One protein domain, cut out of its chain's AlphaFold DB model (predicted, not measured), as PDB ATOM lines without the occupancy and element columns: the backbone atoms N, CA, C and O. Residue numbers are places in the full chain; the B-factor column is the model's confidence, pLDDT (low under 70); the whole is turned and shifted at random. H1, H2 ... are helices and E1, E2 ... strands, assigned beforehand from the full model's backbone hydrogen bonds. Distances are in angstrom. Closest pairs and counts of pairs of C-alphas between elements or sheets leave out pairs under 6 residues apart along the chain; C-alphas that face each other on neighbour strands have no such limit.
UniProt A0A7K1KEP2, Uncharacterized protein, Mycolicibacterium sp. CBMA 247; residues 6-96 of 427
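Overview. This is residues 6 to 96 of the 427 residues of an uncharacterized protein of Mycolicibacterium sp. CBMA 247 (UniProt A0A7K1KEP2). Two strand pairs, E1 with E2 and E3 with E4, make a curved row E2, E1, E3, E4, broken between E1 and E3; long H1 covers the first pair and H2 the second, on the same side. The 91 printed residues hold E1 E2 H1 E3 H2 E4, class mixed; E1-E2 is antiparallel, E3-E4 parallel. It is compact, radius of gyration of the C-alphas 13.2 A, spanning 39 by 24 by 23 A.

Along the chain. E2 is residues 20 to 27, 20.2 A; E1, 6 to 11, starts at C-alpha 6 (448.383, 212.127, 464.442). H1 is 33 to 56, 35.5 A; E3, 64 to 68; H2, 70 to 85, 23.7 A; E4, 91 to 95, ends at C-alpha 95 (434.892, 213.701, 457.298).

Arrangement. In the hairpin E1-E2, N 8 and O 24 are within hydrogen-bond range, 2.8 A. The closest C-alphas of E2 and H1, Asp 22 and Thr 50, are 6.8 A apart. E1 and E3 are near each other, with 10 C-alpha pairs within 10 A. E3, H2, E4 form a right-handed strand-helix-strand unit, parallel neighbours with a helix between; N 66 and O 92 are within hydrogen-bond range, 2.9 A. H1, by residues 36 to 44 alone, touches H2, closest C-alphas Cys 40 and Leu 79, 5.3 A, at a steep tilt of 53 degrees, the same way. O i to N i+4 pairs are within hydrogen-bond range in 18 of 20 for H1, 10 of 12 for H2.

Size, cuts and confidence. The farthest C-alphas, Gly 30 and Gly 58, are 39.2 A apart. The printed part has no cut, no link is long, and no printed residue is under 70 in pLDDT.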
ATOM      1  N   VAL A   6     449.419 211.451 463.645       90.44
ATOM      2  CA  VAL A   6     448.383 212.127 464.442       90.44
ATOM      3  C   VAL A   6     448.825 213.562 464.740       90.44
ATOM      4  O   VAL A   6     449.690 213.784 465.576       90.44
ATOM      5  N   GLY A   7     448.239 214.541 464.049       90.50
ATOM      6  CA  GLY A   7     448.443 215.968 464.324       90.50
ATOM      7  C   GLY A   7     447.327 216.562 465.189       90.50
ATOM      8  O   GLY A   7     446.151 216.259 464.966       90.50
ATOM      9  N   LEU A   8     447.697 217.433 466.128       92.88
ATOM     10  CA  LEU A   8     446.834 218.196 467.032       92.88
ATOM     11  C   LEU A   8     447.176 219.692 466.931       92.88
ATOM     12  O   LEU A   8     448.347 220.054 466.923       92.88
ATOM     13  N   VAL A   9     446.162 220.562 466.886       93.00
ATOM     14  CA  VAL A   9     446.328 222.027 466.850       93.00
ATOM     15  C   VAL A   9     445.264 222.686 467.727       93.00
ATOM     16  O   VAL A   9     444.074 222.419 467.552       93.00
ATOM     17  N   LEU A  10     445.675 223.586 468.620       92.62
ATOM     18  CA  LEU A  10     444.797 224.540 469.300       92.62
ATOM     19  C   LEU A  10     444.804 225.865 468.531       92.62
ATOM     20  O   LEU A  10     445.859 226.455 468.307       92.62
ATOM     21  N   VAL A  11     443.621 226.346 468.145       92.19
ATOM     22  CA  VAL A  11     443.448 227.570 467.348       92.19
ATOM     23  C   VAL A  11     442.584 228.571 468.110       92.19
ATOM     24  O   VAL A  11     441.600 228.188 468.746       92.19
ATOM     25  N   GLU A  12     442.931 229.854 468.041       90.56
ATOM     26  CA  GLU A  12     442.127 230.934 468.619       90.56
ATOM     27  C   GLU A  12     440.863 231.250 467.801       90.56
ATOM     28  O   GLU A  12     440.760 230.955 466.608       90.56
ATOM     29  N   GLY A  13     439.909 231.932 468.442       89.12
ATOM     30  CA  GLY A  13     438.684 232.417 467.803       89.12
ATOM     31  C   GLY A  13     437.534 231.405 467.815       89.12
ATOM     32  O   GLY A  13     437.718 230.191 467.735       89.12
ATOM     33  N   ARG A  14     436.297 231.911 467.918       85.81
ATOM     34  CA  ARG A  14     435.085 231.071 467.976       85.81
ATOM     35  C   ARG A  14     434.834 230.297 466.678       85.81
ATOM     36  O   ARG A  14     434.210 229.244 466.740       85.81
ATOM     37  N   GLU A  15     435.308 230.793 465.535       86.69
ATOM     38  CA  GLU A  15     435.200 230.115 464.236       86.69
ATOM     39  C   GLU A  15     436.456 229.273 463.906       86.69
ATOM     40  O   GLU A  15     436.578 228.775 462.786       86.69
ATOM     41  N   ALA A  16     437.380 229.109 464.871       88.06
ATOM     42  CA  ALA A  16     438.718 228.526 464.701       88.06
ATOM     43  C   ALA A  16     439.520 229.176 463.551       88.06
ATOM     44  O   ALA A  16     440.258 228.522 462.808       88.06
ATOM     45  N   ASP A  17     439.336 230.486 463.391       85.00
ATOM     46  CA  ASP A  17     439.880 231.351 462.348       85.00
ATOM     47  C   ASP A  17     441.172 232.085 462.765       85.00
ATOM     48  O   ASP A  17     441.956 232.474 461.899       85.00
ATOM     49  N   GLY A  18     441.477 232.166 464.062       88.00
ATOM     50  CA  GLY A  18     442.646 232.867 464.601       88.00
ATOM     51  C   GLY A  18     444.004 232.158 464.459       88.00
ATOM     52  O   GLY A  18     444.202 231.253 463.633       88.00
ATOM     53  N   ALA A  19     444.951 232.624 465.279       87.25
ATOM     54  CA  ALA A  19     446.318 232.117 465.409       87.25
ATOM     55  C   ALA A  19     446.370 230.680 465.964       87.25
ATOM     56  O   ALA A  19     445.420 230.216 466.596       87.25
ATOM     57  N   THR A  20     447.487 229.983 465.738       88.06
ATOM     58  CA  THR A  20     447.812 228.732 466.448       88.06
ATOM     59  C   THR A  20     448.354 229.076 467.837       88.06
ATOM     60  O   THR A  20     449.253 229.904 467.946       88.06
ATOM     61  N   VAL A  21     447.814 228.453 468.889       88.19
ATOM     62  CA  VAL A  21     448.251 228.643 470.289       88.19
ATOM     63  C   VAL A  21     449.270 227.587 470.705       88.19
ATOM     64  O   VAL A  21     450.232 227.885 471.404       88.19
ATOM     65  N   ASP A  22     449.001 226.344 470.315       87.44
ATOM     66  CA  ASP A  22     449.705 225.133 470.730       87.44
ATOM     67  C   ASP A  22     449.485 224.061 469.651       87.44
ATOM     68  O   ASP A  22     448.452 224.065 468.969       87.44
ATOM     69  N   HIS A  23     450.441 223.153 469.484       88.44
ATOM     70  CA  HIS A  23     450.363 222.061 468.516       88.44
ATOM     71  C   HIS A  23     451.217 220.862 468.947       88.44
ATOM     72  O   HIS A  23     452.289 221.025 469.530       88.44
ATOM     73  N   ASP A  24     450.771 219.654 468.612       89.56
ATOM     74  CA  ASP A  24     451.477 218.402 468.912       89.56
ATOM     75  C   ASP A  24     451.372 217.457 467.701       89.56
ATOM     76  O   ASP A  24     450.390 217.504 466.953       89.56
ATOM     77  N   ALA A  25     452.385 216.623 467.464       87.88
ATOM     78  CA  ALA A  25     452.456 215.773 466.275       87.88
ATOM     79  C   ALA A  25     453.158 214.442 466.566       87.88
ATOM     80  O   ALA A  25     454.338 214.399 466.908       87.88
ATOM     81  N   PHE A  26     452.426 213.347 466.367       85.88
ATOM     82  CA  PHE A  26     452.880 211.985 466.632       85.88
ATOM     83  C   PHE A  26     453.061 211.233 465.309       85.88
ATOM     84  O   PHE A  26     452.084 211.014 464.588       85.88
ATOM     85  N   ASP A  27     454.293 210.840 464.983       84.12
ATOM     86  CA  ASP A  27     454.569 209.900 463.889       84.12
ATOM     87  C   ASP A  27     454.124 208.498 464.316       84.12
ATOM     88  O   ASP A  27     454.543 208.001 465.361       84.12
ATOM     89  N   ILE A  28     453.250 207.884 463.520       82.69
ATOM     90  CA  ILE A  28     452.686 206.553 463.781       82.69
ATOM     91  C   ILE A  28     452.922 205.581 462.617       82.69
ATOM     92  O   ILE A  28     452.352 204.489 462.588       82.69
ATOM     93  N   ARG A  29     453.811 205.934 461.673       79.19
ATOM     94  CA  ARG A  29     454.214 205.045 460.572       79.19
ATOM     95  C   ARG A  29     454.693 203.696 461.110       79.19
ATOM     96  O   ARG A  29     455.434 203.633 462.089       79.19
ATOM     97  N   GLY A  30     454.258 202.611 460.471       71.50
ATOM     98  CA  GLY A  30     454.679 201.243 460.798       71.50
ATOM     99  C   GLY A  30     454.256 200.718 462.178       71.50
ATOM    100  O   GLY A  30     454.669 199.619 462.545       71.50
ATOM    101  N   HIS A  31     453.450 201.454 462.950       79.81
ATOM    102  CA  HIS A  31     452.974 200.982 464.248       79.81
ATOM    103  C   HIS A  31     451.919 199.878 464.074       79.81
ATOM    104  O   HIS A  31     451.059 199.939 463.197       79.81
ATOM    105  N   SER A  32     451.974 198.855 464.932       74.50
ATOM    106  CA  SER A  32     450.972 197.784 464.951       74.50
ATOM    107  C   SER A  32     449.624 198.291 465.475       74.50
ATOM    108  O   SER A  32     449.589 199.101 466.400       74.50
ATOM    109  N   LEU A  33     448.519 197.721 464.984       72.19
ATOM    110  CA  LEU A  33     447.159 197.974 465.486       72.19
ATOM    111  C   LEU A  33     447.012 197.721 467.002       72.19
ATOM    112  O   LEU A  33     446.123 198.276 467.645       72.19
ATOM    113  N   SER A  34     447.896 196.917 467.604       78.56
ATOM    114  CA  SER A  34     447.954 196.731 469.061       78.56
ATOM    115  C   SER A  34     448.305 198.022 469.821       78.56
ATOM    116  O   SER A  34     447.805 198.233 470.922       78.56
ATOM    117  N   LEU A  35     449.128 198.900 469.232       86.56
ATOM    118  CA  LEU A  35     449.568 200.178 469.814       86.56
ATOM    119  C   LEU A  35     448.529 201.300 469.667       86.56
ATOM    120  O   LEU A  35     448.627 202.313 470.358       86.56
ATOM    121  N   THR A  36     447.499 201.126 468.830       87.19
ATOM    122  CA  THR A  36     446.418 202.108 468.624       87.19
ATOM    123  C   THR A  36     445.789 202.572 469.940       87.19
ATOM    124  O   THR A  36     445.440 203.744 470.076       87.19
ATOM    125  N   GLY A  37     445.666 201.678 470.927       90.44
ATOM    126  CA  GLY A  37     445.171 202.021 472.258       90.44
ATOM    127  C   GLY A  37     446.037 203.072 472.955       90.44
ATOM    128  O   GLY A  37     445.513 204.114 473.350       90.44
ATOM    129  N   GLU A  38     447.338 202.807 473.060       91.81
ATOM    130  CA  GLU A  38     448.328 203.630 473.770       91.81
ATOM    131  C   GLU A  38     448.553 204.975 473.065       91.81
ATOM    132  O   GLU A  38     448.524 206.025 473.707       91.81
ATOM    133  N   ILE A  39     448.645 204.963 471.728       91.69
ATOM    134  CA  ILE A  39     448.700 206.170 470.886       91.69
ATOM    135  C   ILE A  39     447.493 207.076 471.171       91.69
ATOM    136  O   ILE A  39     447.641 208.283 471.370       91.69
ATOM    137  N   CYS A  40     446.283 206.511 471.241       93.62
ATOM    138  CA  CYS A  40     445.087 207.301 471.531       93.62
ATOM    139  C   CYS A  40     445.061 207.839 472.974       93.62
ATOM    140  O   CYS A  40     444.544 208.934 473.182       93.62
ATOM    141  N   ASP A  41     445.634 207.133 473.957       95.06
ATOM    142  CA  ASP A  41     445.785 207.658 475.326       95.06
ATOM    143  C   ASP A  41     446.785 208.820 475.378       95.06
ATOM    144  O   ASP A  41     446.516 209.838 476.019       95.06
ATOM    145  N   GLN A  42     447.905 208.719 474.653       94.12
ATOM    146  CA  GLN A  42     448.894 209.792 474.531       94.12
ATOM    147  C   GLN A  42     448.283 211.057 473.908       94.12
ATOM    148  O   GLN A  42     448.502 212.161 474.413       94.12
ATOM    149  N   VAL A  43     447.454 210.907 472.870       94.81
ATOM    150  CA  VAL A  43     446.724 212.022 472.243       94.81
ATOM    151  C   VAL A  43     445.691 212.623 473.205       94.81
ATOM    152  O   VAL A  43     445.615 213.843 473.328       94.81
ATOM    153  N   VAL A  44     444.930 211.808 473.947       96.56
ATOM    154  CA  VAL A  44     443.987 212.298 474.976       96.56
ATOM    155  C   VAL A  44     444.715 213.070 476.087       96.56
ATOM    156  O   VAL A  44     444.246 214.130 476.511       96.56
ATOM    157  N   ALA A  45     445.883 212.589 476.522       95.75
ATOM    158  CA  ALA A  45     446.729 213.275 477.495       95.75
ATOM    159  C   ALA A  45     447.287 214.603 476.949       95.75
ATOM    160  O   ALA A  45     447.314 215.596 477.679       95.75
ATOM    161  N   ALA A  46     447.668 214.656 475.667       94.06
ATOM    162  CA  ALA A  46     448.067 215.893 474.998       94.06
ATOM    163  C   ALA A  46     446.907 216.905 474.940       94.06
ATOM    164  O   ALA A  46     447.078 218.038 475.379       94.06
ATOM    165  N   VAL A  47     445.694 216.495 474.544       94.81
ATOM    166  CA  VAL A  47     444.521 217.393 474.540       94.81
ATOM    167  C   VAL A  47     444.204 217.922 475.949       94.81
ATOM    168  O   VAL A  47     443.916 219.108 476.095       94.81
ATOM    169  N   ARG A  48     444.314 217.100 477.008       94.88
ATOM    170  CA  ARG A  48     444.161 217.574 478.403       94.88
ATOM    171  C   ARG A  48     445.276 218.543 478.832       94.88
ATOM    172  O   ARG A  48     444.994 219.490 479.566       94.88
ATOM    173  N   ARG A  49     446.516 218.358 478.364       92.50
ATOM    174  CA  ARG A  49     447.631 219.306 478.573       92.50
ATOM    175  C   ARG A  49     447.317 220.659 477.923       92.50
ATOM    176  O   ARG A  49     447.356 221.683 478.598       92.50
ATOM    177  N   THR A  50     446.937 220.641 476.651       90.88
ATOM    178  CA  THR A  50     446.584 221.813 475.839       90.88
ATOM    179  C   THR A  50     445.361 222.563 476.389       90.88
ATOM    180  O   THR A  50     445.358 223.791 476.456       90.88
ATOM    181  N   GLU A  51     444.338 221.851 476.878       91.88
ATOM    182  CA  GLU A  51     443.194 222.455 477.579       91.88
ATOM    183  C   GLU A  51     443.617 223.166 478.876       91.88
ATOM    184  O   GLU A  51     443.138 224.269 479.149       91.88
ATOM    185  N   LYS A  52     444.535 222.579 479.659       90.88
ATOM    186  CA  LYS A  52     445.067 223.210 480.877       90.88
ATOM    187  C   LYS A  52     445.856 224.483 480.560       90.88
ATOM    188  O   LYS A  52     445.631 225.493 481.218       90.88
ATOM    189  N   VAL A  53     446.702 224.465 479.526       86.06
ATOM    190  CA  VAL A  53     447.430 225.658 479.048       86.06
ATOM    191  C   VAL A  53     446.455 226.758 478.612       86.06
ATOM    192  O   VAL A  53     446.636 227.922 478.968       86.06
ATOM    193  N   ALA A  54     445.370 226.405 477.916       88.06
ATOM    194  CA  ALA A  54     444.315 227.361 477.579       88.06
ATOM    195  C   ALA A  54     443.629 227.932 478.838       88.06
ATOM    196  O   ALA A  54     443.451 229.147 478.938       88.06
ATOM    197  N   ALA A  55     443.294 227.091 479.822       90.62
ATOM    198  CA  ALA A  55     442.666 227.517 481.075       90.62
ATOM    199  C   ALA A  55     443.559 228.459 481.904       90.62
ATOM    200  O   ALA A  55     443.065 229.440 482.459       90.62
ATOM    201  N   GLU A  56     444.871 228.218 481.934       90.38
ATOM    202  CA  GLU A  56     445.864 229.092 482.577       90.38
ATOM    203  C   GLU A  56     445.974 230.465 481.891       90.38
ATOM    204  O   GLU A  56     446.249 231.465 482.549       90.38
ATOM    205  N   GLN A  57     445.658 230.545 480.593       88.19
ATOM    206  CA  GLN A  57     445.511 231.794 479.833       88.19
ATOM    207  C   GLN A  57     444.102 232.424 479.939       88.19
ATOM    208  O   GLN A  57     443.788 233.360 479.203       88.19
ATOM    209  N   GLY A  58     443.215 231.909 480.802       90.69
ATOM    210  CA  GLY A  58     441.827 232.378 480.932       90.69
ATOM    211  C   GLY A  58     440.917 232.014 479.748       90.69
ATOM    212  O   GLY A  58     439.829 232.572 479.600       90.69
ATOM    213  N   ARG A  59     441.356 231.091 478.887       89.75
ATOM    214  CA  ARG A  59     440.642 230.600 477.699       89.75
ATOM    215  C   ARG A  59     439.974 229.259 478.022       89.75
ATOM    216  O   ARG A  59     440.317 228.590 478.991       89.75
ATOM    217  N   ARG A  60     439.004 228.833 477.210       90.44
ATOM    218  CA  ARG A  60     438.311 227.547 477.389       90.44
ATOM    219  C   ARG A  60     438.235 226.804 476.064       90.44
ATOM    220  O   ARG A  60     437.779 227.377 475.078       90.44
ATOM    221  N   LEU A  61     438.601 225.523 476.065       91.62
ATOM    222  CA  LEU A  61     438.373 224.636 474.928       91.62
ATOM    223  C   LEU A  61     436.863 224.547 474.642       91.62
ATOM    224  O   LEU A  61     436.055 224.307 475.545       91.62
ATOM    225  N   THR A  62     436.463 224.822 473.401       90.31
ATOM    226  CA  THR A  62     435.050 224.902 472.991       90.31
ATOM    227  C   THR A  62     434.580 223.656 472.256       90.31
ATOM    228  O   THR A  62     433.489 223.180 472.549       90.31
ATOM    229  N   THR A  63     435.397 223.149 471.332       93.44
ATOM    230  CA  THR A  63     435.098 222.047 470.407       93.44
ATOM    231  C   THR A  63     436.390 221.303 470.056       93.44
ATOM    232  O   THR A  63     437.462 221.912 470.049       93.44
ATOM    233  N   ILE A  64     436.311 220.006 469.755       95.19
ATOM    234  CA  ILE A  64     437.434 219.189 469.269       95.19
ATOM    235  C   ILE A  64     437.034 218.573 467.929       95.19
ATOM    236  O   ILE A  64     436.216 217.656 467.876       95.19
ATOM    237  N   GLY A  65     437.632 219.056 466.840       95.75
ATOM    238  CA  GLY A  65     437.431 218.499 465.504       95.75
ATOM    239  C   GLY A  65     438.385 217.349 465.212       95.75
ATOM    240  O   GLY A  65     439.594 217.560 465.151       95.75
ATOM    241  N   VAL A  66     437.857 216.150 464.963       96.38
ATOM    242  CA  VAL A  66     438.658 214.967 464.609       96.38
ATOM    243  C   VAL A  66     438.413 214.600 463.149       96.38
ATOM    244  O   VAL A  66     437.284 214.297 462.769       96.38
ATOM    245  N   THR A  67     439.469 214.590 462.332       94.31
ATOM    246  CA  THR A  67     439.414 214.142 460.932       94.31
ATOM    247  C   THR A  67     440.446 213.059 460.636       94.31
ATOM    248  O   THR A  67     441.536 213.049 461.222       94.31
ATOM    249  N   TRP A  68     440.107 212.154 459.718       91.44
ATOM    250  CA  TRP A  68     440.954 211.028 459.337       91.44
ATOM    251  C   TRP A  68     440.887 210.700 457.843       91.44
ATOM    252  O   TRP A  68     439.839 210.860 457.213       91.44
ATOM    253  N   SER A  69     442.007 210.234 457.279       83.69
ATOM    254  CA  SER A  69     442.042 209.637 455.938       83.69
ATOM    255  C   SER A  69     441.549 208.185 455.962       83.69
ATOM    256  O   SER A  69     441.403 207.576 457.024       83.69
ATOM    257  N   SER A  70     441.252 207.615 454.789       79.31
ATOM    258  CA  SER A  70     440.569 206.315 454.674       79.31
ATOM    259  C   SER A  70     441.309 205.141 455.321       79.31
ATOM    260  O   SER A  70     440.658 204.174 455.705       79.31
ATOM    261  N   GLY A  71     442.637 205.219 455.447       79.75
ATOM    262  CA  GLY A  71     443.458 204.184 456.081       79.75
ATOM    263  C   GLY A  71     443.524 204.251 457.613       79.75
ATOM    264  O   GLY A  71     444.068 203.334 458.203       79.75
ATOM    265  N   ALA A  72     442.991 205.303 458.250       86.81
ATOM    266  CA  ALA A  72     443.074 205.528 459.704       86.81
ATOM    267  C   ALA A  72     441.696 205.484 460.404       86.81
ATOM    268  O   ALA A  72     441.433 206.214 461.365       86.81
ATOM    269  N   GLY A  73     440.754 204.713 459.847       89.00
ATOM    270  CA  GLY A  73     439.349 204.714 460.263       89.00
ATOM    271  C   GLY A  73     439.047 203.945 461.553       89.00
ATOM    272  O   GLY A  73     438.137 204.337 462.285       89.00
ATOM    273  N   ALA A  74     439.795 202.881 461.853       89.31
ATOM    274  CA  ALA A  74     439.590 202.082 463.065       89.31
ATOM    275  C   ALA A  74     440.164 202.811 464.289       89.31
ATOM    276  O   ALA A  74     439.511 202.967 465.319       89.31
ATOM    277  N   GLU A  75     441.359 203.361 464.108       90.38
ATOM    278  CA  GLU A  75     442.094 204.229 465.015       90.38
ATOM    279  C   GLU A  75     441.267 205.475 465.344       90.38
ATOM    280  O   GLU A  75     441.144 205.853 466.507       90.38
ATOM    281  N   ALA A  76     440.631 206.091 464.338       92.81
ATOM    282  CA  ALA A  76     439.776 207.256 464.549       92.81
ATOM    283  C   ALA A  76     438.550 206.938 465.412       92.81
ATOM    284  O   ALA A  76     438.180 207.754 466.255       92.81
ATOM    285  N   ALA A  77     437.947 205.754 465.260       94.00
ATOM    286  CA  ALA A  77     436.853 205.317 466.124       94.00
ATOM    287  C   ALA A  77     437.317 205.116 467.582       94.00
ATOM    288  O   ALA A  77     436.614 205.535 468.504       94.00
ATOM    289  N   VAL A  78     438.515 204.554 467.798       95.50
ATOM    290  CA  VAL A  78     439.123 204.430 469.138       95.50
ATOM    291  C   VAL A  78     439.402 205.809 469.743       95.50
ATOM    292  O   VAL A  78     439.004 206.057 470.880       95.50
ATOM    293  N   LEU A  79     440.010 206.731 468.989       95.62
ATOM    294  CA  LEU A  79     440.323 208.084 469.458       95.62
ATOM    295  C   LEU A  79     439.058 208.887 469.803       95.62
ATOM    296  O   LEU A  79     438.982 209.483 470.876       95.62
ATOM    297  N   LEU A  80     438.044 208.869 468.930       96.62
ATOM    298  CA  LEU A  80     436.740 209.500 469.177       96.62
ATOM    299  C   LEU A  80     436.085 208.959 470.452       96.62
ATOM    300  O   LEU A  80     435.586 209.742 471.269       96.62
ATOM    301  N   LYS A  81     436.115 207.633 470.650       95.88
ATOM    302  CA  LYS A  81     435.593 207.010 471.868       95.88
ATOM    303  C   LYS A  81     436.378 207.475 473.092       95.88
ATOM    304  O   LYS A  81     435.759 207.969 474.025       95.88
ATOM    305  N   LYS A  82     437.713 207.402 473.077       97.06
ATOM    306  CA  LYS A  82     438.550 207.775 474.229       97.06
ATOM    307  C   LYS A  82     438.462 209.259 474.595       97.06
ATOM    308  O   LYS A  82     438.429 209.573 475.778       97.06
ATOM    309  N   LEU A  83     438.337 210.169 473.625       96.81
ATOM    310  CA  LEU A  83     438.056 211.589 473.899       96.81
ATOM    311  C   LEU A  83     436.688 211.777 474.584       96.81
ATOM    312  O   LEU A  83     436.559 212.584 475.506       96.81
ATOM    313  N   THR A  84     435.679 211.005 474.175       95.31
ATOM    314  CA  THR A  84     434.342 211.029 474.791       95.31
ATOM    315  C   THR A  84     434.364 210.422 476.201       95.31
ATOM    316  O   THR A  84     433.882 211.049 477.141       95.31
ATOM    317  N   ASP A  85     434.988 209.249 476.373       96.00
ATOM    318  CA  ASP A  85     435.172 208.563 477.662       96.00
ATOM    319  C   ASP A  85     435.946 209.437 478.664       96.00
ATOM    320  O   ASP A  85     435.621 209.473 479.849       96.00
ATOM    321  N   ALA A  86     436.950 210.183 478.185       95.56
ATOM    322  CA  ALA A  86     437.728 211.125 478.983       95.56
ATOM    323  C   ALA A  86     436.928 212.363 479.427       95.56
ATOM    324  O   ALA A  86     437.449 213.161 480.207       95.56
ATOM    325  N   GLY A  87     435.691 212.551 478.950       93.94
ATOM    326  CA  GLY A  87     434.794 213.628 479.369       93.94
ATOM    327  C   GLY A  87     434.944 214.940 478.594       93.94
ATOM    328  O   GLY A  87     434.684 216.005 479.159       93.94
ATOM    329  N   PHE A  88     435.375 214.909 477.328       94.06
ATOM    330  CA  PHE A  88     435.290 216.081 476.451       94.06
ATOM    331  C   PHE A  88     433.883 216.206 475.840       94.06
ATOM    332  O   PHE A  88     433.386 215.283 475.201       94.06
ATOM    333  N   ALA A  89     433.232 217.355 476.042       76.12
ATOM    334  CA  ALA A  89     431.788 217.504 475.814       76.12
ATOM    335  C   ALA A  89     431.353 217.796 474.361       76.12
ATOM    336  O   ALA A  89     430.183 217.604 474.041       76.12
ATOM    337  N   ASP A  90     432.254 218.268 473.492       90.44
ATOM    338  CA  ASP A  90     431.961 218.563 472.077       90.44
ATOM    339  C   ASP A  90     433.069 218.004 471.172       90.44
ATOM    340  O   ASP A  90     433.930 218.727 470.667       90.44
ATOM    341  N   VAL A  91     433.079 216.677 471.027       95.38
ATOM    342  CA  VAL A  91     433.968 215.951 470.111       95.38
ATOM    343  C   VAL A  91     433.232 215.747 468.786       95.38
ATOM    344  O   VAL A  91     432.237 215.024 468.707       95.38
ATOM    345  N   VAL A  92     433.714 216.396 467.728       95.12
ATOM    346  CA  VAL A  92     433.064 216.438 466.416       95.12
ATOM    347  C   VAL A  92     433.843 215.582 465.409       95.12
ATOM    348  O   VAL A  92     434.941 215.968 465.001       95.12
ATOM    349  N   PRO A  93     433.285 214.453 464.931       95.69
ATOM    350  CA  PRO A  93     433.835 213.759 463.774       95.69
ATOM    351  C   PRO A  93     433.614 214.592 462.502       95.69
ATOM    352  O   PRO A  93     432.481 214.880 462.109       95.69
ATOM    353  N   VAL A  94     434.709 214.954 461.837       94.81
ATOM    354  CA  VAL A  94     434.745 215.700 460.575       94.81
ATOM    355  C   VAL A  94     435.255 214.774 459.475       94.81
ATOM    356  O   VAL A  94     436.414 214.356 459.495       94.81
ATOM    357  N   ARG A  95     434.427 214.478 458.463       89.50
ATOM    358  CA  ARG A  95     434.892 213.701 457.298       89.50
ATOM    359  C   ARG A  95     435.956 214.505 456.547       89.50
ATOM    360  O   ARG A  95     435.781 215.712 456.377       89.50
ATOM    361  N   LEU A  96     436.999 213.838 456.049       85.56
ATOM    362  CA  LEU A  96     438.154 214.495 455.423       85.56
ATOM    363  C   LEU A  96     437.786 215.600 454.409       85.56
ATOM    364  O   LEU A  96     438.311 216.699 454.576       85.56
TER     365      LEU A  96